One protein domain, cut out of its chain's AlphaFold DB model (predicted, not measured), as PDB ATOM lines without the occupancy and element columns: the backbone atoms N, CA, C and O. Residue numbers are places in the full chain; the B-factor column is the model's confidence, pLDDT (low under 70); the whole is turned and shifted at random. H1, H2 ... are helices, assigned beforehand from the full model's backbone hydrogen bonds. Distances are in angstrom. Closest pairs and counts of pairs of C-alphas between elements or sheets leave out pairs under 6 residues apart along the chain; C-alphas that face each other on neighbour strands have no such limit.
ATOM      1  N   SER A  33     167.689  91.738 138.657       66.81
ATOM      2  CA  SER A  33     167.638  93.171 138.996       66.81
ATOM      3  C   SER A  33     166.434  93.875 138.359       66.81
ATOM      4  O   SER A  33     165.780  94.684 139.014       66.81
ATOM      5  N   LYS A  34     166.094  93.526 137.110       74.31
ATOM      6  CA  LYS A  34     164.873  94.001 136.438       74.31
ATOM      7  C   LYS A  34     163.625  93.533 137.178       74.31
ATOM      8  O   LYS A  34     162.814  94.366 137.561       74.31
ATOM      9  N   LYS A  35     163.542  92.233 137.470       76.69
ATOM     10  CA  LYS A  35     162.442  91.648 138.242       76.69
ATOM     11  C   LYS A  35     162.309  92.305 139.616       76.69
ATOM     12  O   LYS A  35     161.214  92.655 140.021       76.69
ATOM     13  N   PHE A  36     163.428  92.553 140.297       75.38
ATOM     14  CA  PHE A  36     163.424  93.257 141.576       75.38
ATOM     15  C   PHE A  36     162.875  94.685 141.455       75.38
ATOM     16  O   PHE A  36     162.052  95.091 142.264       75.38
ATOM     17  N   ARG A  37     163.268  95.446 140.423       77.88
ATOM     18  CA  ARG A  37     162.708  96.785 140.163       77.88
ATOM     19  C   ARG A  37     161.213  96.745 139.839       77.88
ATOM     20  O   ARG A  37     160.483  97.633 140.268       77.88
ATOM     21  N   GLU A  38     160.760  95.745 139.089       82.75
ATOM     22  CA  GLU A  38     159.339  95.536 138.786       82.75
ATOM     23  C   GLU A  38     158.541  95.182 140.042       82.75
ATOM     24  O   GLU A  38     157.499  95.783 140.294       82.75
ATOM     25  N   ASP A  39     159.057  94.270 140.864       81.81
ATOM     26  CA  ASP A  39     158.437  93.879 142.128       81.81
ATOM     27  C   ASP A  39     158.409  95.066 143.115       81.81
ATOM     28  O   ASP A  39     157.384  95.304 143.748       81.81
ATOM     29  N   LEU A  40     159.459  95.901 143.167       81.44
ATOM     30  CA  LEU A  40     159.448  97.166 143.916       81.44
ATOM     31  C   LEU A  40     158.386  98.142 143.399       81.44
ATOM     32  O   LEU A  40     157.653  98.737 144.188       81.44
ATOM     33  N   LYS A  41     158.272  98.316 142.077       84.94
ATOM     34  CA  LYS A  41     157.251  99.188 141.482       84.94
ATOM     35  C   LYS A  41     155.843  98.714 141.854       84.94
ATOM     36  O   LYS A  41     154.988  99.533 142.184       84.94
ATOM     37  N   LEU A  42     155.620  97.402 141.845       86.75
ATOM     38  CA  LEU A  42     154.356  96.802 142.258       86.75
ATOM     39  C   LEU A  42     154.096  96.952 143.754       86.75
ATOM     40  O   LEU A  42     152.956  97.216 144.118       86.75
ATOM     41  N   LEU A  43     155.121  96.874 144.609       84.88
ATOM     42  CA  LEU A  43     154.985  97.171 146.039       84.88
ATOM     43  C   LEU A  43     154.499  98.600 146.277       84.88
ATOM     44  O   LEU A  43     153.556  98.806 147.040       84.88
ATOM     45  N   PHE A  44     155.083  99.583 145.587       84.44
ATOM     46  CA  PHE A  44     154.625 100.973 145.668       84.44
ATOM     47  C   PHE A  44     153.190 101.143 145.162       84.44
ATOM     48  O   PHE A  44     152.404 101.880 145.763       84.44
ATOM     49  N   GLN A  45     152.825 100.454 144.079       87.25
ATOM     50  CA  GLN A  45     151.465 100.499 143.546       87.25
ATOM     51  C   GLN A  45     150.462  99.869 144.520       87.25
ATOM     52  O   GLN A  45     149.438 100.483 144.808       87.25
ATOM     53  N   MET A  46     150.796  98.708 145.092       87.00
ATOM     54  CA  MET A  46     150.002  98.018 146.107       87.00
ATOM     55  C   MET A  46     149.823  98.883 147.355       87.00
ATOM     56  O   MET A  46     148.712  99.001 147.862       87.00
ATOM     57  N   PHE A  47     150.883  99.554 147.816       85.50
ATOM     58  CA  PHE A  47     150.806 100.506 148.925       85.50
ATOM     59  C   PHE A  47     149.884 101.691 148.610       85.50
ATOM     60  O   PHE A  47     149.062 102.076 149.442       85.50
ATOM     61  N   SER A  48     149.976 102.255 147.403       86.25
ATOM     62  CA  SER A  48     149.091 103.339 146.966       86.25
ATOM     63  C   SER A  48     147.628 102.889 146.910       86.25
ATOM     64  O   SER A  48     146.751 103.569 147.444       86.25
ATOM     65  N   ASP A  49     147.348 101.726 146.320       86.75
ATOM     66  CA  ASP A  49     145.992 101.174 146.227       86.75
ATOM     67  C   ASP A  49     145.435 100.767 147.599       86.75
ATOM     68  O   ASP A  49     144.246 100.973 147.853       86.75
ATOM     69  N   TYR A  50     146.285 100.302 148.518       86.25
ATOM     70  CA  TYR A  50     145.927 100.078 149.918       86.25
ATOM     71  C   TYR A  50     145.579 101.386 150.638       86.25
ATOM     72  O   TYR A  50     144.508 101.499 151.236       86.25
ATOM     73  N   LYS A  51     146.422 102.422 150.518       84.38
ATOM     74  CA  LYS A  51     146.175 103.753 151.106       84.38
ATOM     75  C   LYS A  51     144.873 104.373 150.590       84.38
ATOM     76  O   LYS A  51     144.130 104.983 151.352       84.38
ATOM     77  N   ASN A  52     144.576 104.180 149.305       85.25
ATOM     78  CA  ASN A  52     143.340 104.638 148.670       85.25
ATOM     79  C   ASN A  52     142.119 103.747 148.984       85.25
ATOM     80  O   ASN A  52     141.059 103.964 148.402       85.25
ATOM     81  N   LYS A  53     142.260 102.731 149.850       81.62
ATOM     82  CA  LYS A  53     141.240 101.715 150.175       81.62
ATOM     83  C   LYS A  53     140.690 100.955 148.957       81.62
ATOM     84  O   LYS A  53     139.619 100.363 149.031       81.62
ATOM     85  N   LYS A  54     141.418 100.952 147.833       81.19
ATOM     86  CA  LYS A  54     141.063 100.218 146.605       81.19
ATOM     87  C   LYS A  54     141.426  98.738 146.708       81.19
ATOM     88  O   LYS A  54     140.770  97.913 146.082       81.19
ATOM     89  N   TYR A  55     142.458  98.419 147.486       80.94
ATOM     90  CA  TYR A  55     142.920  97.057 147.726       80.94
ATOM     91  C   TYR A  55     143.048  96.804 149.230       80.94
ATOM     92  O   TYR A  55     143.965  97.309 149.863       80.94
ATOM     93  N   THR A  56     142.127  96.036 149.814       76.69
ATOM     94  CA  THR A  56     142.114  95.694 151.254       76.69
ATOM     95  C   THR A  56     142.291  94.196 151.509       76.69
ATOM     96  O   THR A  56     142.106  93.737 152.630       76.69
ATOM     97  N   LEU A  57     142.652  93.430 150.476       78.69
ATOM     98  CA  LEU A  57     142.818  91.969 150.511       78.69
ATOM     99  C   LEU A  57     144.164  91.524 151.114       78.69
ATOM    100  O   LEU A  57     144.580  90.389 150.912       78.69
ATOM    101  N   LEU A  58     144.852  92.412 151.835       80.31
ATOM    102  CA  LEU A  58     146.106  92.086 152.509       80.31
ATOM    103  C   LEU A  58     145.839  91.189 153.721       80.31
ATOM    104  O   LEU A  58     144.888  91.421 154.474       80.31
ATOM    105  N   SER A  59     146.706  90.201 153.945       82.06
ATOM    106  CA  SER A  59     146.634  89.368 155.145       82.06
ATOM    107  C   SER A  59     146.875  90.183 156.425       82.06
ATOM    108  O   SER A  59     147.441  91.283 156.412       82.06
ATOM    109  N   LYS A  60     146.444  89.648 157.574       77.88
ATOM    110  CA  LYS A  60     146.652  90.288 158.882       77.88
ATOM    111  C   LYS A  60     148.157  90.429 159.140       77.88
ATOM    112  O   LYS A  60     148.888  89.450 159.086       77.88
ATOM    113  N   GLY A  61     148.612  91.649 159.424       75.00
ATOM    114  CA  GLY A  61     150.034  91.956 159.633       75.00
ATOM    115  C   GLY A  61     150.793  92.361 158.365       75.00
ATOM    116  O   GLY A  61     151.751  93.124 158.468       75.00
ATOM    117  N   THR A  62     150.322  91.992 157.167       80.69
ATOM    118  CA  THR A  62     150.927  92.428 155.896       80.69
ATOM    119  C   THR A  62     150.976  93.954 155.744       80.69
ATOM    120  O   THR A  62     152.013  94.455 155.313       80.69
ATOM    121  N   PRO A  63     149.948  94.742 156.128       80.62
ATOM    122  CA  PRO A  63     150.040  96.200 156.067       80.62
ATOM    123  C   PRO A  63     151.189  96.777 156.899       80.62
ATOM    124  O   PRO A  63     151.850  97.713 156.459       80.62
ATOM    125  N   LEU A  64     151.450  96.207 158.080       79.94
ATOM    126  CA  LEU A  64     152.532  96.648 158.958       79.94
ATOM    127  C   LEU A  64     153.896  96.332 158.339       79.94
ATOM    128  O   LEU A  64     154.760  97.201 158.283       79.94
ATOM    129  N   ILE A  65     154.053  95.119 157.803       79.25
ATOM    130  CA  ILE A  65     155.263  94.669 157.099       79.25
ATOM    131  C   ILE A  65     155.512  95.517 155.848       79.25
ATOM    132  O   ILE A  65     156.647  95.908 155.580       79.25
ATOM    133  N   LEU A  66     154.460  95.838 155.092       81.44
ATOM    134  CA  LEU A  66     154.534  96.698 153.916       81.44
ATOM    135  C   LEU A  66     155.033  98.092 154.305       81.44
ATOM    136  O   LEU A  66     155.995  98.574 153.715       81.44
ATOM    137  N   ILE A  67     154.434  98.710 155.326       80.31
ATOM    138  CA  ILE A  67     154.869 100.018 155.832       80.31
ATOM    139  C   ILE A  67     156.322  99.951 156.307       80.31
ATOM    140  O   ILE A  67     157.113 100.776 155.866       80.31
ATOM    141  N   ALA A  68     156.694  98.958 157.119       76.19
ATOM    142  CA  ALA A  68     158.061  98.773 157.607       76.19
ATOM    143  C   ALA A  68     159.073  98.618 156.458       76.19
ATOM    144  O   ALA A  68     160.135  99.235 156.471       76.19
ATOM    145  N   THR A  69     158.711  97.864 155.417       77.75
ATOM    146  CA  THR A  69     159.550  97.666 154.224       77.75
ATOM    147  C   THR A  69     159.716  98.955 153.422       77.75
ATOM    148  O   THR A  69     160.821  99.266 152.985       77.75
ATOM    149  N   LEU A  70     158.640  99.729 153.221       78.12
ATOM    150  CA  LEU A  70     158.735 101.025 152.542       78.12
ATOM    151  C   LEU A  70     159.560 102.020 153.364       78.12
ATOM    152  O   LEU A  70     160.407 102.708 152.796       78.12
ATOM    153  N   LEU A  71     159.344 102.076 154.680       75.50
ATOM    154  CA  LEU A  71     160.094 102.943 155.585       75.50
ATOM    155  C   LEU A  71     161.592 102.619 155.540       75.50
ATOM    156  O   LEU A  71     162.392 103.535 155.395       75.50
ATOM    157  N   TYR A  72     161.957 101.331 155.537       70.19
ATOM    158  CA  TYR A  72     163.342 100.875 155.385       70.19
ATOM    159  C   TYR A  72     163.994 101.355 154.076       70.19
ATOM    160  O   TYR A  72     165.165 101.724 154.061       70.19
ATOM    161  N   ILE A  73     163.245 101.385 152.966       69.50
ATOM    162  CA  ILE A  73     163.748 101.889 151.674       69.50
ATOM    163  C   ILE A  73     163.953 103.412 151.706       69.50
ATOM    164  O   ILE A  73     164.907 103.911 151.109       69.50
ATOM    165  N   LEU A  74     163.046 104.147 152.355       69.88
ATOM    166  CA  LEU A  74     163.059 105.614 152.431       69.88
ATOM    167  C   LEU A  74     164.113 106.140 153.413       69.88
ATOM    168  O   LEU A  74     164.784 107.125 153.118       69.88
ATOM    169  N   SER A  75     164.256 105.484 154.562       64.31
ATOM    170  CA  SER A  75     165.248 105.803 155.580       64.31
ATOM    171  C   SER A  75     165.657 104.521 156.314       64.31
ATOM    172  O   SER A  75     164.952 104.077 157.221       64.31
ATOM    173  N   PRO A  76     166.796 103.905 155.958       58.25
ATOM    174  CA  PRO A  76     167.234 102.645 156.559       58.25
ATOM    175  C   PRO A  76     167.646 102.748 158.043       58.25
ATOM    176  O   PRO A  76     168.082 101.747 158.599       58.25
ATOM    177  N   ILE A  77     167.556 103.925 158.682       56.62
ATOM    178  CA  ILE A  77     168.145 104.193 160.011       56.62
ATOM    179  C   ILE A  77     167.124 104.721 161.044       56.62
ATOM    180  O   ILE A  77     167.361 104.588 162.235       56.62
ATOM    181  N   ASP A  78     165.970 105.263 160.640       59.66
ATOM    182  CA  ASP A  78     165.232 106.226 161.494       59.66
ATOM    183  C   ASP A  78     163.925 105.693 162.132       59.66
ATOM    184  O   ASP A  78     163.034 106.458 162.487       59.66
ATOM    185  N   VAL A  79     163.748 104.368 162.223       53.53
ATOM    186  CA  VAL A  79     162.458 103.737 162.609       53.53
ATOM    187  C   VAL A  79     162.516 103.022 163.955       53.53
ATOM    188  O   VAL A  79     161.483 102.798 164.585       53.53
ATOM    189  N   ILE A  80     163.711 102.647 164.400       60.38
ATOM    190  CA  ILE A  80     163.896 101.999 165.691       60.38
ATOM    191  C   ILE A  80     163.992 103.130 166.718       60.38
ATOM    192  O   ILE A  80     164.977 103.864 166.695       60.38
ATOM    193  N   GLY A  89     171.236  92.655 167.453       55.22
ATOM    194  CA  GLY A  89     171.925  92.558 166.143       55.22
ATOM    195  C   GLY A  89     171.461  91.617 165.010       55.22
ATOM    196  O   GLY A  89     172.040  91.675 163.929       55.22
ATOM    197  N   LEU A  90     170.483  90.737 165.218       50.56
ATOM    198  CA  LEU A  90     170.045  89.704 164.267       50.56
ATOM    199  C   LEU A  90     168.636  89.961 163.706       50.56
ATOM    200  O   LEU A  90     168.254  89.327 162.722       50.56
ATOM    201  N   ASP A  91     167.885  90.894 164.295       63.50
ATOM    202  CA  ASP A  91     166.475  91.120 163.954       63.50
ATOM    203  C   ASP A  91     166.281  91.899 162.635       63.50
ATOM    204  O   ASP A  91     165.318  91.665 161.910       63.50
ATOM    205  N   ASP A  92     167.244  92.723 162.208       63.00
ATOM    206  CA  ASP A  92     167.094  93.559 161.000       63.00
ATOM    207  C   ASP A  92     167.053  92.742 159.693       63.00
ATOM    208  O   ASP A  92     166.279  93.019 158.772       63.00
ATOM    209  N   ILE A  93     167.867  91.684 159.603       62.59
ATOM    210  CA  ILE A  93     167.896  90.786 158.435       62.59
ATOM    211  C   ILE A  93     166.721  89.809 158.486       62.59
ATOM    212  O   ILE A  93     166.182  89.448 157.439       62.59
ATOM    213  N   ALA A  94     166.318  89.378 159.683       69.12
ATOM    214  CA  ALA A  94     165.192  88.473 159.865       69.12
ATOM    215  C   ALA A  94     163.881  89.141 159.435       69.12
ATOM    216  O   ALA A  94     163.140  88.559 158.641       69.12
ATOM    217  N   VAL A  95     163.648  90.387 159.859       68.19
ATOM    218  CA  VAL A  95     162.498  91.192 159.430       68.19
ATOM    219  C   VAL A  95     162.535  91.434 157.925       68.19
ATOM    220  O   VAL A  95     161.512  91.263 157.270       68.19
ATOM    221  N   LEU A  96     163.697  91.747 157.341       67.31
ATOM    222  CA  LEU A  96     163.819  91.912 155.891       67.31
ATOM    223  C   LEU A  96     163.533  90.609 155.128       67.31
ATOM    224  O   LEU A  96     162.805  90.626 154.138       67.31
ATOM    225  N   MET A  97     164.082  89.473 155.568       70.19
ATOM    226  CA  MET A  97     163.834  88.174 154.933       70.19
ATOM    227  C   MET A  97     162.371  87.757 155.059       70.19
ATOM    228  O   MET A  97     161.780  87.304 154.079       70.19
ATOM    229  N   TYR A  98     161.780  87.949 156.236       73.56
ATOM    230  CA  TYR A  98     160.368  87.697 156.478       73.56
ATOM    231  C   TYR A  98     159.494  88.608 155.614       73.56
ATOM    232  O   TYR A  98     158.615  88.122 154.910       73.56
ATOM    233  N   ALA A  99     159.802  89.902 155.554       72.69
ATOM    234  CA  ALA A  99     159.098  90.856 154.714       72.69
ATOM    235  C   ALA A  99     159.182  90.490 153.234       72.69
ATOM    236  O   ALA A  99     158.161  90.441 152.561       72.69
ATOM    237  N   VAL A 100     160.372  90.169 152.721       72.56
ATOM    238  CA  VAL A 100     160.551  89.727 151.332       72.56
ATOM    239  C   VAL A 100     159.764  88.446 151.060       72.56
ATOM    240  O   VAL A 100     159.150  88.334 149.998       72.56
ATOM    241  N   HIS A 101     159.747  87.496 151.996       78.25
ATOM    242  CA  HIS A 101     158.993  86.253 151.861       78.25
ATOM    243  C   HIS A 101     157.478  86.509 151.829       78.25
ATOM    244  O   HIS A 101     156.820  86.145 150.857       78.25
ATOM    245  N   THR A 102     156.944  87.220 152.824       75.88
ATOM    246  CA  THR A 102     155.516  87.546 152.937       75.88
ATOM    247  C   THR A 102     155.040  88.422 151.781       75.88
ATOM    248  O   THR A 102     154.008  88.150 151.170       75.88
ATOM    249  N   LEU A 103     155.813  89.445 151.412       79.19
ATOM    250  CA  LEU A 103     155.472  90.337 150.309       79.19
ATOM    251  C   LEU A 103     155.542  89.639 148.950       79.19
ATOM    252  O   LEU A 103     154.807  90.022 148.049       79.19
ATOM    253  N   SER A 104     156.384  88.617 148.777       79.94
ATOM    254  CA  SER A 104     156.464  87.886 147.505       79.94
ATOM    255  C   SER A 104     155.154  87.183 147.155       79.94
ATOM    256  O   SER A 104     154.764  87.174 145.986       79.94
ATOM    257  N   ASP A 105     154.474  86.598 148.141       81.94
ATOM    258  CA  ASP A 105     153.185  85.938 147.920       81.94
ATOM    259  C   ASP A 105     152.041  86.949 147.815       81.94
ATOM    260  O   ASP A 105     151.207  86.844 146.915       81.94
ATOM    261  N   GLU A 106     152.066  88.006 148.626       85.12
ATOM    262  CA  GLU A 106     151.102  89.111 148.542       85.12
ATOM    263  C   GLU A 106     151.167  89.832 147.189       85.12
ATOM    264  O   GLU A 106     150.139  90.140 146.589       85.12
ATOM    265  N   LEU A 107     152.367  90.014 146.631       86.12
ATOM    266  CA  LEU A 107     152.556  90.564 145.289       86.12
ATOM    267  C   LEU A 107     151.960  89.675 144.196       86.12
ATOM    268  O   LEU A 107     151.498  90.203 143.187       86.12
ATOM    269  N   LYS A 108     151.960  88.344 144.353       86.12
ATOM    270  CA  LYS A 108     151.289  87.448 143.392       86.12
ATOM    271  C   LYS A 108     149.780  87.643 143.455       86.12
ATOM    272  O   LYS A 108     149.155  87.813 142.412       86.12
ATOM    273  N   THR A 109     149.211  87.676 144.658       85.56
ATOM    274  CA  THR A 109     147.778  87.932 144.868       85.56
ATOM    275  C   THR A 109     147.381  89.297 144.315       85.56
ATOM    276  O   THR A 109     146.394  89.416 143.594       85.56
ATOM    277  N   TYR A 110     148.204  90.317 144.553       87.12
ATOM    278  CA  TYR A 110     147.993  91.654 144.018       87.12
ATOM    279  C   TYR A 110     148.097  91.701 142.485       87.12
ATOM    280  O   TYR A 110     147.259  92.325 141.839       87.12
ATOM    281  N   LYS A 111     149.061  90.993 141.873       87.50
ATOM    282  CA  LYS A 111     149.156  90.844 140.405       87.50
ATOM    283  C   LYS A 111     147.895  90.197 139.824       87.50
ATOM    284  O   LYS A 111     147.390  90.666 138.807       87.50
ATOM    285  N   LEU A 112     147.375  89.152 140.469       86.62
ATOM    286  CA  LEU A 112     146.123  88.508 140.063       86.62
ATOM    287  C   LEU A 112     144.946  89.479 140.175       86.62
ATOM    288  O   LEU A 112     144.155  89.598 139.244       86.62
ATOM    289  N   TRP A 113     144.862  90.229 141.274       87.94
ATOM    290  CA  TRP A 113     143.834  91.249 141.443       87.94
ATOM    291  C   TRP A 113     143.916  92.341 140.365       87.94
ATOM    292  O   TRP A 113     142.890  92.693 139.782       87.94
ATOM    293  N   LEU A 114     145.115  92.824 140.027       86.31
ATOM    294  CA  LEU A 114     145.305  93.774 138.928       86.31
ATOM    295  C   LEU A 114     144.801  93.207 137.595       86.31
ATOM    296  O   LEU A 114     144.033  93.879 136.916       86.31
ATOM    297  N   ALA A 115     145.131  91.954 137.271       84.69
ATOM    298  CA  ALA A 115     144.637  91.305 136.057       84.69
ATOM    299  C   ALA A 115     143.098  91.213 136.027       84.69
ATOM    300  O   ALA A 115     142.481  91.463 134.993       84.69
ATOM    301  N   THR A 116     142.453  90.930 137.168       79.94
ATOM    302  CA  THR A 116     140.979  90.947 137.245       79.94
ATOM    303  C   THR A 116     140.390  92.346 137.076       79.94
ATOM    304  O   THR A 116     139.295  92.493 136.534       79.94
ATOM    305  N   LYS A 117     141.097  93.383 137.532       76.50
ATOM    306  CA  LYS A 117     140.672  94.775 137.392       76.50
ATOM    307  C   LYS A 117     140.771  95.228 135.939       76.50
ATOM    308  O   LYS A 117     139.803  95.798 135.450       76.50
ATOM    309  N   ASP A 118     141.870  94.895 135.266       72.38
ATOM    310  CA  ASP A 118     142.086  95.204 133.850       72.38
ATOM    311  C   ASP A 118     141.011  94.548 132.973       72.38
ATOM    312  O   ASP A 118     140.427  95.219 132.123       72.38
ATOM    313  N   MET A 119     140.650  93.289 133.258       65.00
ATOM    314  CA  MET A 119     139.527  92.612 132.594       65.00
ATOM    315  C   MET A 119     138.181  93.297 132.869       65.00
ATOM    316  O   MET A 119     137.386  93.470 131.954       65.00
ATOM    317  N   ARG A 120     137.897  93.739 134.102       60.66
ATOM    318  CA  ARG A 120     136.640  94.462 134.406       60.66
ATOM    319  C   ARG A 120     136.548  95.831 133.732       60.66
ATOM    320  O   ARG A 120     135.443  96.326 133.533       60.66
ATOM    321  N   THR A 121     137.683  96.443 133.411       63.72
ATOM    322  CA  THR A 121     137.752  97.696 132.652       63.72
ATOM    323  C   THR A 121     137.807  97.494 131.140       63.72
ATOM    324  O   THR A 121     137.920  98.486 130.420       63.72
ATOM    325  N   ASP A 122     137.702  96.255 130.645       70.94
ATOM    326  CA  ASP A 122     137.640  95.997 129.211       70.94
ATOM    327  C   ASP A 122     136.408  96.706 128.610       70.94
ATOM    328  O   ASP A 122     135.275  96.484 129.070       70.94
ATOM    329  N   PRO A 123     136.595  97.560 127.586       74.69
ATOM    330  CA  PRO A 123     135.497  98.215 126.890       74.69
ATOM    331  C   PRO A 123     134.389  97.238 126.477       74.69
ATOM    332  O   PRO A 123     133.212  97.565 126.622       74.69
ATOM    333  N   ALA A 124     134.732  96.022 126.046       76.38
ATOM    334  CA  ALA A 124     133.762  95.019 125.620       76.38
ATOM    335  C   ALA A 124     132.835  94.570 126.765       76.38
ATOM    336  O   ALA A 124     131.618  94.502 126.584       76.38
ATOM    337  N   LEU A 125     133.371  94.347 127.969       71.81
ATOM    338  CA  LEU A 125     132.579  93.972 129.150       71.81
ATOM    339  C   LEU A 125     131.660  95.110 129.612       71.81
ATOM    340  O   LEU A 125     130.536  94.865 130.053       71.81
ATOM    341  N   THR A 126     132.086  96.367 129.455       79.25
ATOM    342  CA  THR A 126     131.216  97.518 129.750       79.25
ATOM    343  C   THR A 126     130.065  97.667 128.753       79.25
ATOM    344  O   THR A 126     128.988  98.126 129.136       79.25
ATOM    345  N   LEU A 127     130.255  97.248 127.495       81.50
ATOM    346  CA  LEU A 127     129.197  97.226 126.483       81.50
ATOM    347  C   LEU A 127     128.199  96.100 126.741       81.50
ATOM    348  O   LEU A 127     127.000  96.354 126.699       81.50
ATOM    349  N   ILE A 128     128.677  94.898 127.072       84.12
ATOM    350  CA  ILE A 128     127.814  93.755 127.399       84.12
ATOM    351  C   ILE A 128     126.914  94.094 128.593       84.12
ATOM    352  O   ILE A 128     125.695  94.037 128.463       84.12
ATOM    353  N   ASN A 129     127.487  94.589 129.697       83.12
ATOM    354  CA  ASN A 129     126.704  94.992 130.872       83.12
ATOM    355  C   ASN A 129     125.695  96.116 130.559       83.12
ATOM    356  O   ASN A 129     124.619  96.181 131.151       83.12
ATOM    357  N   ARG A 130     126.024  97.026 129.630       84.06
ATOM    358  CA  ARG A 130     125.116  98.104 129.202       84.06
ATOM    359  C   ARG A 130     123.959  97.575 128.354       84.06
ATOM    360  O   ARG A 130     122.834  98.034 128.531       84.06
ATOM    361  N   VAL A 131     124.235  96.638 127.448       87.94
ATOM    362  CA  VAL A 131     123.226  96.002 126.591       87.94
ATOM    363  C   VAL A 131     122.292  95.127 127.421       87.94
ATOM    364  O   VAL A 131     121.081  95.273 127.294       87.94
ATOM    365  N   GLU A 132     122.823  94.292 128.317       88.56
ATOM    366  CA  GLU A 132     122.008  93.472 129.224       88.56
ATOM    367  C   GLU A 132     121.064  94.329 130.070       88.56
ATOM    368  O   GLU A 132     119.873  94.037 130.154       88.56
ATOM    369  N   LYS A 133     121.561  95.448 130.615       87.12
ATOM    370  CA  LYS A 133     120.727  96.393 131.365       87.12
ATOM    371  C   LYS A 133     119.579  96.958 130.520       87.12
ATOM    372  O   LYS A 133     118.454  97.028 131.001       87.12
ATOM    373  N   HIS A 134     119.842  97.337 129.267       83.00
ATOM    374  CA  HIS A 134     118.802  97.823 128.350       83.00
ATOM    375  C   HIS A 134     117.774  96.743 127.990       83.00
ATOM    376  O   HIS A 134     116.594  97.051 127.826       83.00
ATOM    377  N   ILE A 135     118.202  95.485 127.857       88.56
ATOM    378  CA  ILE A 135     117.303  94.361 127.571       88.56
ATOM    379  C   ILE A 135     116.383  94.094 128.770       88.56
ATOM    380  O   ILE A 135     115.187  93.915 128.568       88.56
ATOM    381  N   GLU A 136     116.899  94.127 130.001       88.19
ATOM    382  CA  GLU A 136     116.088  93.985 131.223       88.19
ATOM    383  C   GLU A 136     115.101  95.147 131.417       88.19
ATOM    384  O   GLU A 136     113.928  94.924 131.713       88.19
ATOM    385  N   GLU A 137     115.525  96.391 131.166       88.00
ATOM    386  CA  GLU A 137     114.635  97.563 131.204       88.00
ATOM    387  C   GLU A 137     113.487  97.446 130.189       88.00
ATOM    388  O   GLU A 137     112.359  97.822 130.494       88.00
ATOM    389  N   LYS A 138     113.746  96.871 129.007       84.56
ATOM    390  CA  LYS A 138     112.723  96.595 127.985       84.56
ATOM    391  C   LYS A 138     111.805  95.421 128.319       84.56
ATOM    392  O   LYS A 138     110.751  95.309 127.710       84.56
ATOM    393  N   LYS A 139     112.218  94.528 129.220       83.50
ATOM    394  CA  LYS A 139     111.467  93.324 129.599       83.50
ATOM    395  C   LYS A 139     110.508  93.573 130.767       83.50
ATOM    396  O   LYS A 139     109.510  92.873 130.886       83.50
ATOM    397  N   ASN A 140     110.819  94.565 131.605       76.12
ATOM    398  CA  ASN A 140     110.002  95.022 132.736       76.12
ATOM    399  C   ASN A 140     109.083  96.212 132.394       76.12
ATOM    400  O   ASN A 140     108.515  96.823 133.301       76.12
ATOM    401  N   GLN A 141     108.962  96.551 131.110       66.75
ATOM    402  CA  GLN A 141     108.104  97.609 130.576       66.75
ATOM    403  C   GLN A 141     107.058  96.995 129.647       66.75
ATOM    404  O   GLN A 141     105.902  97.467 129.693       66.75
TER     405      GLN A 141
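AT A GLANCE: This is residues 33 to 80 and 89 to 141 of the 141 residues of the protein "DUF1232 domain-containing protein" of Lachnospiraceae bacterium (UniProt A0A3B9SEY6). What shape is this? H1 and H2 pack on one side of the long helix H3, and residues 115 to 141, with H4, stick out as an arm. What builds it? The printed part has 101 residues with four named helices, H1 to H4, an all-helix class. It is extended, radius of gyration of the C-alphas 19.7 A, spanning 73 by 27 by 20 A.

IN THESE COORDINATES: What precedes the cut? H1, residues 33 to 51, 26.8 A, begins at C-alpha 33 (167.638, 93.171, 138.996); H2 is residues 62 to 74. What follows? H3, residues 91 to 120, 42.1 A, has a kink of 28 degrees near residue 105. H4, residues 123 to 139, ends at C-alpha 139 (111.467, 93.324, 129.599).

HOW THE PARTS SIT: What touches H3? H1 does, about perpendicular at 74 degrees, closest C-alphas Met 46 and Tyr 110, 7.0 A; H2 does, closest C-alphas Ile 65 and Ala 99, 5.9 A. Are O i to N i+4 pairs within hydrogen-bond range? Every one is in H1, H2 and H4, and 25 of 26 in H3.

THE WHOLE: Where is the cut? Residues 81 to 88 are not printed; C-alphas 80 and 89 are 12.4 A apart. Where is confidence low? Residues 73 to 80 and 89 to 96 are among those with pLDDT under 70.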